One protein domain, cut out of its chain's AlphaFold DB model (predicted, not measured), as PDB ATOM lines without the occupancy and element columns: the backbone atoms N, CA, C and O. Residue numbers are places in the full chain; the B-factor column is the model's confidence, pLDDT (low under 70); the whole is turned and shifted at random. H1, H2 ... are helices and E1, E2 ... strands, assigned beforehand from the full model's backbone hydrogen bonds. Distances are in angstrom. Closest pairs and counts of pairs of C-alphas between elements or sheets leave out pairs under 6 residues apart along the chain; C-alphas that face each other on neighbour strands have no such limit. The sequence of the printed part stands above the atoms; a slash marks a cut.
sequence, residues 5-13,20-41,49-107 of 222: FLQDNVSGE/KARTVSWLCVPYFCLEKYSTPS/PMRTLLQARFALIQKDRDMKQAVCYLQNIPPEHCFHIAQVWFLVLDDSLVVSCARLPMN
ATOM      1  N   PHE A   5      40.209  11.063  20.750       84.88
ATOM      2  CA  PHE A   5      38.926  10.449  20.454       84.88
ATOM      3  C   PHE A   5      39.083   8.931  20.510       84.88
ATOM      4  O   PHE A   5      40.023   8.382  19.935       84.88
ATOM      5  N   LEU A   6      38.174   8.266  21.211       84.56
ATOM      6  CA  LEU A   6      38.093   6.814  21.305       84.56
ATOM      7  C   LEU A   6      36.628   6.422  21.160       84.56
ATOM      8  O   LEU A   6      35.786   6.989  21.844       84.56
ATOM      9  N   GLN A   7      36.318   5.447  20.316       86.69
ATOM     10  CA  GLN A   7      34.963   4.933  20.163       86.69
ATOM     11  C   GLN A   7      34.966   3.419  20.322       86.69
ATOM     12  O   GLN A   7      35.844   2.745  19.786       86.69
ATOM     13  N   ASP A   8      33.982   2.902  21.049       83.62
ATOM     14  CA  ASP A   8      33.798   1.474  21.281       83.62
ATOM     15  C   ASP A   8      32.317   1.084  21.163       83.62
ATOM     16  O   ASP A   8      31.416   1.928  21.208       83.62
ATOM     17  N   ASN A   9      32.052  -0.208  21.001       84.44
ATOM     18  CA  ASN A   9      30.706  -0.762  20.968       84.44
ATOM     19  C   ASN A   9      30.268  -1.183  22.375       84.44
ATOM     20  O   ASN A   9      30.945  -1.949  23.058       84.44
ATOM     21  N   VAL A  10      29.067  -0.778  22.781       74.56
ATOM     22  CA  VAL A  10      28.462  -1.230  24.038       74.56
ATOM     23  C   VAL A  10      27.942  -2.645  23.846       74.56
ATOM     24  O   VAL A  10      26.822  -2.857  23.367       74.56
ATOM     25  N   SER A  11      28.755  -3.640  24.191       63.44
ATOM     26  CA  SER A  11      28.286  -5.021  24.258       63.44
ATOM     27  C   SER A  11      27.304  -5.160  25.422       63.44
ATOM     28  O   SER A  11      27.668  -5.004  26.583       63.44
ATOM     29  N   GLY A  12      26.037  -5.397  25.090       58.03
ATOM     30  CA  GLY A  12      24.965  -5.697  26.028       58.03
ATOM     31  C   GLY A  12      24.353  -7.042  25.655       58.03
ATOM     32  O   GLY A  12      24.110  -7.307  24.475       58.03
ATOM     33  N   GLU A  13      24.173  -7.870  26.676       55.19
ATOM     34  CA  GLU A  13      23.637  -9.231  26.705       55.19
ATOM     35  C   GLU A  13      22.451  -9.473  25.740       55.19
ATOM     36  O   GLU A  13      21.557  -8.639  25.625       55.19
ATOM     37  N   LYS A  20      20.606  -1.897  15.959       63.84
ATOM     38  CA  LYS A  20      21.927  -1.297  15.675       63.84
ATOM     39  C   LYS A  20      22.857  -1.451  16.885       63.84
ATOM     40  O   LYS A  20      22.415  -1.363  18.032       63.84
ATOM     41  N   ALA A  21      24.142  -1.695  16.629       69.62
ATOM     42  CA  ALA A  21      25.134  -1.745  17.693       69.62
ATOM     43  C   ALA A  21      25.207  -0.379  18.378       69.62
ATOM     44  O   ALA A  21      25.366   0.632  17.700       69.62
ATOM     45  N   ARG A  22      25.058  -0.364  19.706       80.00
ATOM     46  CA  ARG A  22      25.203   0.866  20.478       80.00
ATOM     47  C   ARG A  22      26.664   1.273  20.544       80.00
ATOM     48  O   ARG A  22      27.507   0.406  20.791       80.00
ATOM     49  N   THR A  23      26.952   2.551  20.353       86.31
ATOM     50  CA  THR A  23      28.311   3.095  20.380       86.31
ATOM     51  C   THR A  23      28.498   4.011  21.583       86.31
ATOM     52  O   THR A  23      27.592   4.721  22.018       86.31
ATOM     53  N   VAL A  24      29.697   3.969  22.151       89.50
ATOM     54  CA  VAL A  24      30.170   4.921  23.151       89.50
ATOM     55  C   VAL A  24      31.395   5.599  22.575       89.50
ATOM     56  O   VAL A  24      32.371   4.924  22.253       89.50
ATOM     57  N   SER A  25      31.366   6.922  22.497       90.12
ATOM     58  CA  SER A  25      32.527   7.720  22.115       90.12
ATOM     59  C   SER A  25      33.012   8.557  23.293       90.12
ATOM     60  O   SER A  25      32.238   9.265  23.932       90.12
ATOM     61  N   TRP A  26      34.308   8.505  23.552       90.19
ATOM     62  CA  TRP A  26      35.031   9.333  24.501       90.19
ATOM     63  C   TRP A  26      35.820  10.387  23.736       90.19
ATOM     64  O   TRP A  26      36.655  10.058  22.892       90.19
ATOM     65  N   LEU A  27      35.589  11.653  24.055       90.44
ATOM     66  CA  LEU A  27      36.334  12.775  23.502       90.44
ATOM     67  C   LEU A  27      36.924  13.600  24.647       90.44
ATOM     68  O   LEU A  27      36.233  13.948  25.601       90.44
ATOM     69  N   CYS A  28      38.205  13.933  24.540       89.50
ATOM     70  CA  CYS A  28      38.874  14.852  25.452       89.50
ATOM     71  C   CYS A  28      39.417  16.036  24.655       89.50
ATOM     72  O   CYS A  28      40.338  15.881  23.847       89.50
ATOM     73  N   VAL A  29      38.866  17.224  24.911       89.50
ATOM     74  CA  VAL A  29      39.258  18.462  24.231       89.50
ATOM     75  C   VAL A  29      40.018  19.359  25.204       89.50
ATOM     76  O   VAL A  29      39.468  19.749  26.238       89.50
ATOM     77  N   PRO A  30      41.285  19.690  24.916       90.38
ATOM     78  CA  PRO A  30      42.042  20.606  25.747       90.38
ATOM     79  C   PRO A  30      41.696  22.064  25.447       90.38
ATOM     80  O   PRO A  30      41.476  22.428  24.294       90.38
ATOM     81  N   TYR A  31      41.724  22.907  26.473       89.12
ATOM     82  CA  TYR A  31      41.554  24.352  26.335       89.12
ATOM     83  C   TYR A  31      42.487  25.107  27.282       89.12
ATOM     84  O   TYR A  31      42.915  24.584  28.317       89.12
ATOM     85  N   PHE A  32      42.819  26.343  26.915       90.94
ATOM     86  CA  PHE A  32      43.600  27.225  27.770       90.94
ATOM     87  C   PHE A  32      42.689  27.944  28.756       90.94
ATOM     88  O   PHE A  32      41.619  28.425  28.392       90.94
ATOM     89  N   CYS A  33      43.133  28.037  30.000       90.69
ATOM     90  CA  CYS A  33      42.485  28.838  31.029       90.69
ATOM     91  C   CYS A  33      43.548  29.656  31.749       90.69
ATOM     92  O   CYS A  33      44.656  29.177  31.995       90.69
ATOM     93  N   LEU A  34      43.232  30.917  32.022       92.19
ATOM     94  CA  LEU A  34      44.103  31.797  32.777       92.19
ATOM     95  C   LEU A  34      43.690  31.715  34.241       92.19
ATOM     96  O   LEU A  34      42.626  32.200  34.616       92.19
ATOM     97  N   GLU A  35      44.526  31.086  35.055       91.81
ATOM     98  CA  GLU A  35      44.242  30.863  36.469       91.81
ATOM     99  C   GLU A  35      45.468  31.200  37.313       91.81
ATOM    100  O   GLU A  35      46.600  31.264  36.821       91.81
ATOM    101  N   LYS A  36      45.230  31.427  38.606       92.69
ATOM    102  CA  LYS A  36      46.298  31.620  39.578       92.69
ATOM    103  C   LYS A  36      47.154  30.358  39.652       92.69
ATOM    104  O   LYS A  36      46.629  29.255  39.828       92.69
ATOM    105  N   TYR A  37      48.471  30.533  39.596       91.19
ATOM    106  CA  TYR A  37      49.422  29.442  39.724       91.19
ATOM    107  C   TYR A  37      49.162  28.663  41.010       91.19
ATOM    108  O   TYR A  37      49.163  29.208  42.118       91.19
ATOM    109  N   SER A  38      48.965  27.362  40.849       82.56
ATOM    110  CA  SER A  38      48.747  26.434  41.945       82.56
ATOM    111  C   SER A  38      49.477  25.131  41.656       82.56
ATOM    112  O   SER A  38      49.437  24.598  40.545       82.56
ATOM    113  N   THR A  39      50.174  24.615  42.667       74.44
ATOM    114  CA  THR A  39      50.702  23.256  42.633       74.44
ATOM    115  C   THR A  39      49.631  22.314  43.171       74.44
ATOM    116  O   THR A  39      49.101  22.541  44.264       74.44
ATOM    117  N   PRO A  40      49.283  21.251  42.433       69.31
ATOM    118  CA  PRO A  40      48.349  20.267  42.943       69.31
ATOM    119  C   PRO A  40      48.952  19.599  44.180       69.31
ATOM    120  O   PRO A  40      49.988  18.942  44.093       69.31
ATOM    121  N   SER A  41      48.318  19.776  45.336       66.31
ATOM    122  CA  SER A  41      48.713  19.151  46.599       66.31
ATOM    123  C   SER A  41      47.599  18.224  47.084       66.31
ATOM    124  O   SER A  41      46.421  18.476  46.840       66.31
ATOM    125  N   PRO A  49      45.673  16.165  37.578       79.81
ATOM    126  CA  PRO A  49      45.714  17.590  37.855       79.81
ATOM    127  C   PRO A  49      45.854  18.411  36.587       79.81
ATOM    128  O   PRO A  49      46.542  18.026  35.639       79.81
ATOM    129  N   MET A  50      45.275  19.606  36.640       85.88
ATOM    130  CA  MET A  50      45.594  20.644  35.680       85.88
ATOM    131  C   MET A  50      47.088  20.954  35.724       85.88
ATOM    132  O   MET A  50      47.661  21.092  36.803       85.88
ATOM    133  N   ARG A  51      47.706  21.091  34.554       88.56
ATOM    134  CA  ARG A  51      49.107  21.507  34.430       88.56
ATOM    135  C   ARG A  51      49.162  22.901  33.835       88.56
ATOM    136  O   ARG A  51      48.290  23.267  33.043       88.56
ATOM    137  N   THR A  52      50.186  23.663  34.192       92.12
ATOM    138  CA  THR A  52      50.491  24.902  33.473       92.12
ATOM    139  C   THR A  52      50.846  24.595  32.016       92.12
ATOM    140  O   THR A  52      51.196  23.461  31.655       92.12
ATOM    141  N   LEU A  53      50.773  25.612  31.160       92.31
ATOM    142  CA  LEU A  53      51.133  25.519  29.748       92.31
ATOM    143  C   LEU A  53      52.536  24.928  29.544       92.31
ATOM    144  O   LEU A  53      52.716  24.044  28.701       92.31
ATOM    145  N   LEU A  54      53.524  25.377  30.326       91.12
ATOM    146  CA  LEU A  54      54.895  24.883  30.199       91.12
ATOM    147  C   LEU A  54      55.062  23.498  30.828       91.12
ATOM    148  O   LEU A  54      55.729  22.651  30.228       91.12
ATOM    149  N   GLN A  55      54.418  23.215  31.966       89.12
ATOM    150  CA  GLN A  55      54.459  21.886  32.591       89.12
ATOM    151  C   GLN A  55      53.849  20.792  31.714       89.12
ATOM    152  O   GLN A  55      54.284  19.638  31.760       89.12
ATOM    153  N   ALA A  56      52.864  21.132  30.880       86.62
ATOM    154  CA  ALA A  56      52.290  20.194  29.920       86.62
ATOM    155  C   ALA A  56      53.302  19.714  28.862       86.62
ATOM    156  O   ALA A  56      53.105  18.651  28.273       86.62
ATOM    157  N   ARG A  57      54.376  20.474  28.618       86.12
ATOM    158  CA  ARG A  57      55.485  20.085  27.730       86.12
ATOM    159  C   ARG A  57      56.704  19.578  28.494       86.12
ATOM    160  O   ARG A  57      57.374  18.670  28.017       86.12
ATOM    161  N   PHE A  58      56.969  20.135  29.669       87.94
ATOM    162  CA  PHE A  58      58.157  19.854  30.466       87.94
ATOM    163  C   PHE A  58      57.749  19.656  31.933       87.94
ATOM    164  O   PHE A  58      57.561  20.615  32.672       87.94
ATOM    165  N   ALA A  59      57.617  18.406  32.378       80.81
ATOM    166  CA  ALA A  59      57.005  18.085  33.674       80.81
ATOM    167  C   ALA A  59      57.701  18.711  34.905       80.81
ATOM    168  O   ALA A  59      57.052  18.933  35.920       80.81
ATOM    169  N   LEU A  60      59.003  19.010  34.815       85.00
ATOM    170  CA  LEU A  60      59.815  19.548  35.917       85.00
ATOM    171  C   LEU A  60      59.885  21.084  35.947       85.00
ATOM    172  O   LEU A  60      60.726  21.654  36.647       85.00
ATOM    173  N   ILE A  61      59.041  21.771  35.172       88.69
ATOM    174  CA  ILE A  61      59.005  23.234  35.165       88.69
ATOM    175  C   ILE A  61      58.570  23.758  36.532       88.69
ATOM    176  O   ILE A  61      57.507  23.418  37.054       88.69
ATOM    177  N   GLN A  62      59.425  24.621  37.074       88.81
ATOM    178  CA  GLN A  62      59.193  25.353  38.308       88.81
ATOM    179  C   GLN A  62      58.373  26.616  38.051       88.81
ATOM    180  O   GLN A  62      58.395  27.182  36.952       88.81
ATOM    181  N   LYS A  63      57.719  27.091  39.111       91.06
ATOM    182  CA  LYS A  63      56.892  28.301  39.120       91.06
ATOM    183  C   LYS A  63      57.554  29.497  38.439       91.06
ATOM    184  O   LYS A  63      56.935  30.102  37.572       91.06
ATOM    185  N   ASP A  64      58.812  29.798  38.761       92.38
ATOM    186  CA  ASP A  64      59.526  30.966  38.217       92.38
ATOM    187  C   ASP A  64      59.579  30.981  36.690       92.38
ATOM    188  O   ASP A  64      59.614  32.040  36.066       92.38
ATOM    189  N   ARG A  65      59.598  29.801  36.066       92.69
ATOM    190  CA  ARG A  65      59.613  29.681  34.611       92.69
ATOM    191  C   ARG A  65      58.209  29.764  34.018       92.69
ATOM    192  O   ARG A  65      58.068  30.336  32.944       92.69
ATOM    193  N   ASP A  66      57.185  29.281  34.715       92.31
ATOM    194  CA  ASP A  66      55.785  29.517  34.334       92.31
ATOM    195  C   ASP A  66      55.376  30.984  34.452       92.31
ATOM    196  O   ASP A  66      54.650  31.491  33.600       92.31
ATOM    197  N   MET A  67      55.904  31.707  35.439       94.25
ATOM    198  CA  MET A  67      55.648  33.144  35.586       94.25
ATOM    199  C   MET A  67      56.327  33.996  34.504       94.25
ATOM    200  O   MET A  67      56.041  35.182  34.396       94.25
ATOM    201  N   LYS A  68      57.174  33.394  33.658       93.81
ATOM    202  CA  LYS A  68      57.769  34.037  32.475       93.81
ATOM    203  C   LYS A  68      56.952  33.836  31.195       93.81
ATOM    204  O   LYS A  68      57.424  34.184  30.114       93.81
ATOM    205  N   GLN A  69      55.755  33.252  31.270       92.81
ATOM    206  CA  GLN A  69      54.852  33.208  30.120       92.81
ATOM    207  C   GLN A  69      54.503  34.638  29.671       92.81
ATOM    208  O   GLN A  69      54.296  35.521  30.496       92.81
ATOM    209  N   ALA A  70      54.393  34.865  28.357       93.44
ATOM    210  CA  ALA A  70      54.130  36.197  27.800       93.44
ATOM    211  C   ALA A  70      52.852  36.849  28.366       93.44
ATOM    212  O   ALA A  70      52.813  38.058  28.572       93.44
ATOM    213  N   VAL A  71      51.834  36.036  28.673       91.94
ATOM    214  CA  VAL A  71      50.563  36.490  29.258       91.94
ATOM    215  C   VAL A  71      50.747  37.190  30.607       91.94
ATOM    216  O   VAL A  71      50.021  38.133  30.898       91.94
ATOM    217  N   CYS A  72      51.745  36.791  31.402       92.25
ATOM    218  CA  CYS A  72      51.991  37.342  32.737       92.25
ATOM    219  C   CYS A  72      52.457  38.806  32.706       92.25
ATOM    220  O   CYS A  72      52.421  39.480  33.730       92.25
ATOM    221  N   TYR A  73      52.905  39.297  31.547       91.88
ATOM    222  CA  TYR A  73      53.401  40.663  31.361       91.88
ATOM    223  C   TYR A  73      52.352  41.613  30.760       91.88
ATOM    224  O   TYR A  73      52.653  42.777  30.497       91.88
ATOM    225  N   LEU A  74      51.127  41.138  30.519       92.38
ATOM    226  CA  LEU A  74      50.032  41.968  30.021       92.38
ATOM    227  C   LEU A  74      49.406  42.784  31.164       92.38
ATOM    228  O   LEU A  74      49.156  42.262  32.245       92.38
ATOM    229  N   GLN A  75      49.092  44.058  30.905       87.00
ATOM    230  CA  GLN A  75      48.638  45.016  31.930       87.00
ATOM    231  C   GLN A  75      47.319  44.631  32.626       87.00
ATOM    232  O   GLN A  75      47.080  45.047  33.754       87.00
ATOM    233  N   ASN A  76      46.478  43.820  31.977       90.50
ATOM    234  CA  ASN A  76      45.149  43.447  32.472       90.50
ATOM    235  C   ASN A  76      45.119  42.090  33.190       90.50
ATOM    236  O   ASN A  76      44.038  41.565  33.461       90.50
ATOM    237  N   ILE A  77      46.279  41.486  33.453       91.25
ATOM    238  CA  ILE A  77      46.355  40.159  34.062       91.25
ATOM    239  C   ILE A  77      46.656  40.285  35.553       91.25
ATOM    240  O   ILE A  77      47.629  40.946  35.922       91.25
ATOM    241  N   PRO A  78      45.848  39.660  36.433       92.69
ATOM    242  CA  PRO A  78      46.132  39.686  37.858       92.69
ATOM    243  C   PRO A  78      47.485  39.024  38.162       92.69
ATOM    244  O   PRO A  78      47.884  38.080  37.474       92.69
ATOM    245  N   PRO A  79      48.184  39.460  39.224       90.81
ATOM    246  CA  PRO A  79      49.458  38.868  39.602       90.81
ATOM    247  C   PRO A  79      49.304  37.368  39.867       90.81
ATOM    248  O   PRO A  79      48.234  36.894  40.268       90.81
ATOM    249  N   GLU A  80      50.389  36.622  39.657       92.69
ATOM    250  CA  GLU A  80      50.456  35.173  39.891       92.69
ATOM    251  C   GLU A  80      49.529  34.335  38.996       92.69
ATOM    252  O   GLU A  80      49.303  33.163  39.290       92.69
ATOM    253  N   HIS A  81      48.983  34.900  37.915       94.50
ATOM    254  CA  HIS A  81      48.203  34.147  36.935       94.50
ATOM    255  C   HIS A  81      49.068  33.732  35.754       94.50
ATOM    256  O   HIS A  81      49.876  34.506  35.251       94.50
ATOM    257  N   CYS A  82      48.867  32.505  35.289       94.31
ATOM    258  CA  CYS A  82      49.495  31.996  34.076       94.31
ATOM    259  C   CYS A  82      48.528  31.080  33.335       94.31
ATOM    260  O   CYS A  82      47.491  30.683  33.873       94.31
ATOM    261  N   PHE A  83      48.842  30.745  32.086       94.00
ATOM    262  CA  PHE A  83      48.016  29.788  31.374       94.00
ATOM    263  C   PHE A  83      48.213  28.384  31.925       94.00
ATOM    264  O   PHE A  83      49.329  27.870  32.064       94.00
ATOM    265  N   HIS A  84      47.077  27.749  32.145       93.00
ATOM    266  CA  HIS A  84      46.917  26.342  32.407       93.00
ATOM    267  C   HIS A  84      46.235  25.669  31.222       93.00
ATOM    268  O   HIS A  84      45.525  26.305  30.438       93.00
ATOM    269  N   ILE A  85      46.450  24.361  31.100       91.25
ATOM    270  CA  ILE A  85      45.725  23.540  30.139       91.25
ATOM    271  C   ILE A  85      44.724  22.682  30.895       91.25
ATOM    272  O   ILE A  85      45.087  21.734  31.599       91.25
ATOM    273  N   ALA A  86      43.457  23.042  30.746       89.69
ATOM    274  CA  ALA A  86      42.331  22.274  31.235       89.69
ATOM    275  C   ALA A  86      41.797  21.350  30.134       89.69
ATOM    276  O   ALA A  86      42.216  21.408  28.977       89.69
ATOM    277  N   GLN A  87      40.902  20.448  30.525       89.62
ATOM    278  CA  GLN A  87      40.321  19.444  29.643       89.62
ATOM    279  C   GLN A  87      38.811  19.420  29.839       89.62
ATOM    280  O   GLN A  87      38.332  19.447  30.976       89.62
ATOM    281  N   VAL A  88      38.089  19.360  28.725       90.44
ATOM    282  CA  VAL A  88      36.676  18.994  28.691       90.44
ATOM    283  C   VAL A  88      36.584  17.540  28.267       90.44
ATOM    284  O   VAL A  88      37.165  17.147  27.255       90.44
ATOM    285  N   TRP A  89      35.840  16.764  29.038       91.12
ATOM    286  CA  TRP A  89      35.521  15.381  28.727       91.12
ATOM    287  C   TRP A  89      34.112  15.308  28.172       91.12
ATOM    288  O   TRP A  89      33.195  15.886  28.753       91.12
ATOM    289  N   PHE A  90      33.945  14.568  27.087       91.19
ATOM    290  CA  PHE A  90      32.652  14.231  26.523       91.19
ATOM    291  C   PHE A  90      32.526  12.717  26.434       91.19
ATOM    292  O   PHE A  90      33.427  12.029  25.947       91.19
ATOM    293  N   LEU A  91      31.383  12.225  26.885       92.19
ATOM    294  CA  LEU A  91      30.913  10.872  26.677       92.19
ATOM    295  C   LEU A  91      29.671  10.962  25.794       92.19
ATOM    296  O   LEU A  91      28.639  11.483  26.220       92.19
ATOM    297  N   VAL A  92      29.786  10.489  24.562       91.25
ATOM    298  CA  VAL A  92      28.695  10.465  23.588       91.25
ATOM    299  C   VAL A  92      28.146   9.047  23.525       91.25
ATOM    300  O   VAL A  92      28.903   8.101  23.300       91.25
ATOM    301  N   LEU A  93      26.846   8.903  23.762       89.81
ATOM    302  CA  LEU A  93      26.124   7.639  23.695       89.81
ATOM    303  C   LEU A  93      25.250   7.639  22.444       89.81
ATOM    304  O   LEU A  93      24.287   8.413  22.343       89.81
ATOM    305  N   ASP A  94      25.597   6.754  21.512       85.38
ATOM    306  CA  ASP A  94      25.021   6.700  20.172       85.38
ATOM    307  C   ASP A  94      25.075   8.093  19.508       85.38
ATOM    308  O   ASP A  94      26.125   8.733  19.496       85.38
ATOM    309  N   ASP A  95      23.929   8.585  19.034       80.44
ATOM    310  CA  ASP A  95      23.764   9.912  18.428       80.44
ATOM    311  C   ASP A  95      22.798  10.803  19.238       80.44
ATOM    312  O   ASP A  95      22.311  11.820  18.748       80.44
ATOM    313  N   SER A  96      22.442  10.389  20.462       80.69
ATOM    314  CA  SER A  96      21.277  10.939  21.181       80.69
ATOM    315  C   SER A  96      21.603  11.631  22.496       80.69
ATOM    316  O   SER A  96      20.830  12.475  22.950       80.69
ATOM    317  N   LEU A  97      22.731  11.291  23.122       86.81
ATOM    318  CA  LEU A  97      23.069  11.786  24.448       86.81
ATOM    319  C   LEU A  97      24.550  12.134  24.537       86.81
ATOM    320  O   LEU A  97      25.418  11.315  24.247       86.81
ATOM    321  N   VAL A  98      24.822  13.352  24.998       90.50
ATOM    322  CA  VAL A  98      26.165  13.835  25.312       90.50
ATOM    323  C   VAL A  98      26.218  14.160  26.796       90.50
ATOM    324  O   VAL A  98      25.450  14.984  27.289       90.50
ATOM    325  N   VAL A  99      27.146  13.526  27.506       91.81
ATOM    326  CA  VAL A  99      27.495  13.869  28.886       91.81
ATOM    327  C   VAL A  99      28.841  14.574  28.859       91.81
ATOM    328  O   VAL A  99      29.829  14.010  28.397       91.81
ATOM    329  N   SER A 100      28.891  15.809  29.351       90.19
ATOM    330  CA  SER A 100      30.116  16.609  29.386       90.19
ATOM    331  C   SER A 100      30.570  16.904  30.811       90.19
ATOM    332  O   SER A 100      29.739  17.186  31.675       90.19
ATOM    333  N   CYS A 101      31.880  16.929  31.042       89.56
ATOM    334  CA  CYS A 101      32.485  17.338  32.306       89.56
ATOM    335  C   CYS A 101      33.655  18.298  32.045       89.56
ATOM    336  O   CYS A 101      34.593  17.963  31.321       89.56
ATOM    337  N   ALA A 102      33.595  19.491  32.635       88.62
ATOM    338  CA  ALA A 102      34.598  20.545  32.500       88.62
ATOM    339  C   ALA A 102      34.732  21.336  33.805       88.62
ATOM    340  O   ALA A 102      33.845  21.293  34.657       88.62
ATOM    341  N   ARG A 103      35.833  22.088  33.953       84.94
ATOM    342  CA  ARG A 103      35.994  23.041  35.067       84.94
ATOM    343  C   ARG A 103      35.157  24.300  34.878       84.94
ATOM    344  O   ARG A 103      34.582  24.797  35.838       84.94
ATOM    345  N   LEU A 104      35.126  24.819  33.652       85.12
ATOM    346  CA  LEU A 104      34.296  25.968  33.308       85.12
ATOM    347  C   LEU A 104      32.898  25.491  32.905       85.12
ATOM    348  O   LEU A 104      32.778  24.427  32.291       85.12
ATOM    349  N   PRO A 105      31.844  26.256  33.229       86.06
ATOM    350  CA  PRO A 105      30.508  25.927  32.770       86.06
ATOM    351  C   PRO A 105      30.459  26.005  31.237       86.06
ATOM    352  O   PRO A 105      31.160  26.803  30.611       86.06
ATOM    353  N   MET A 106      29.650  25.141  30.620       80.75
ATOM    354  CA  MET A 106      29.667  24.951  29.163       80.75
ATOM    355  C   MET A 106      29.346  26.239  28.396       80.75
ATOM    356  O   MET A 106      29.943  26.498  27.361       80.75
ATOM    357  N   ASN A 107      28.475  27.090  28.940       82.00
ATOM    358  CA  ASN A 107      28.148  28.399  28.370       82.00
ATOM    359  C   ASN A 107      29.351  29.359  28.288       82.00
ATOM    360  O   ASN A 107      29.328  30.273  27.476       82.00
TER     361      ASN A 107
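What this domain is: This is residues 5 to 13, 20 to 41 and 49 to 107 of the 222 residues of an uncharacterized protein of Cadophora sp. DSE1049 (UniProt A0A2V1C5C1). Two long antiparallel strands, E2 and E3, make a narrow, twisted ribbon, widened towards one end by the short strands E1 beside E2 and E4 beside E3. At the other end the short helices H1 and H2, with loops around them, make a small head. The printed part has 90 residues, with E1, E2, H1, H2, E3 and E4 along the chain; the sheet's order is E1, E2, E3, E4, antiparallel throughout, and the class is mostly strand. The whole is elongated, 56 by 30 by 22 A, and only just loose, close to extended, with a radius of gyration of the C-alphas of 17.8 A.

Where its parts are: E1, residues 5 to 9, begins with C-alpha 5 at (38.926, 10.449, 20.454). E2, residues 23 to 36, is 38.8 A long and bends by 55 degrees at residue 33. H1 is residues 63 to 66 and H2 residues 70 to 73. E3, residues 81 to 93, is 37.0 A long. E4, residues 97 to 101, ends with C-alpha 101 at (32.485, 17.338, 32.306).

How they stand to each other: Edge strand E1 pairs with E2, N 6 and O 26 being 2.9 A apart. E2 and E3 run at 164 degrees, with N 29 and O 88 at 2.9 A. E3 and E4 form a hairpin, with N 91 and O 99 at 2.8 A. Residues 51 to 52 pair antiparallel with residues 84 to 85 of E3. H2 only grazes the sheet; its closest C-alpha pair with E3 is Cys 72 and Cys 82, 6.1 A. H1 also only grazes it, and is apart from H2. Both helices are too short for an O i to N i+4 pair.

The domain as a whole: The C-alphas farthest apart, of Glu 13 and Gln 75, are 60.0 A apart. Residues 14 to 19 and 42 to 48 are not printed, leaving C-alpha gaps of 13.7 A and 9.4 A. The pLDDT is under 70 at residues 11 to 13, 20 to 21 and 40 to 41.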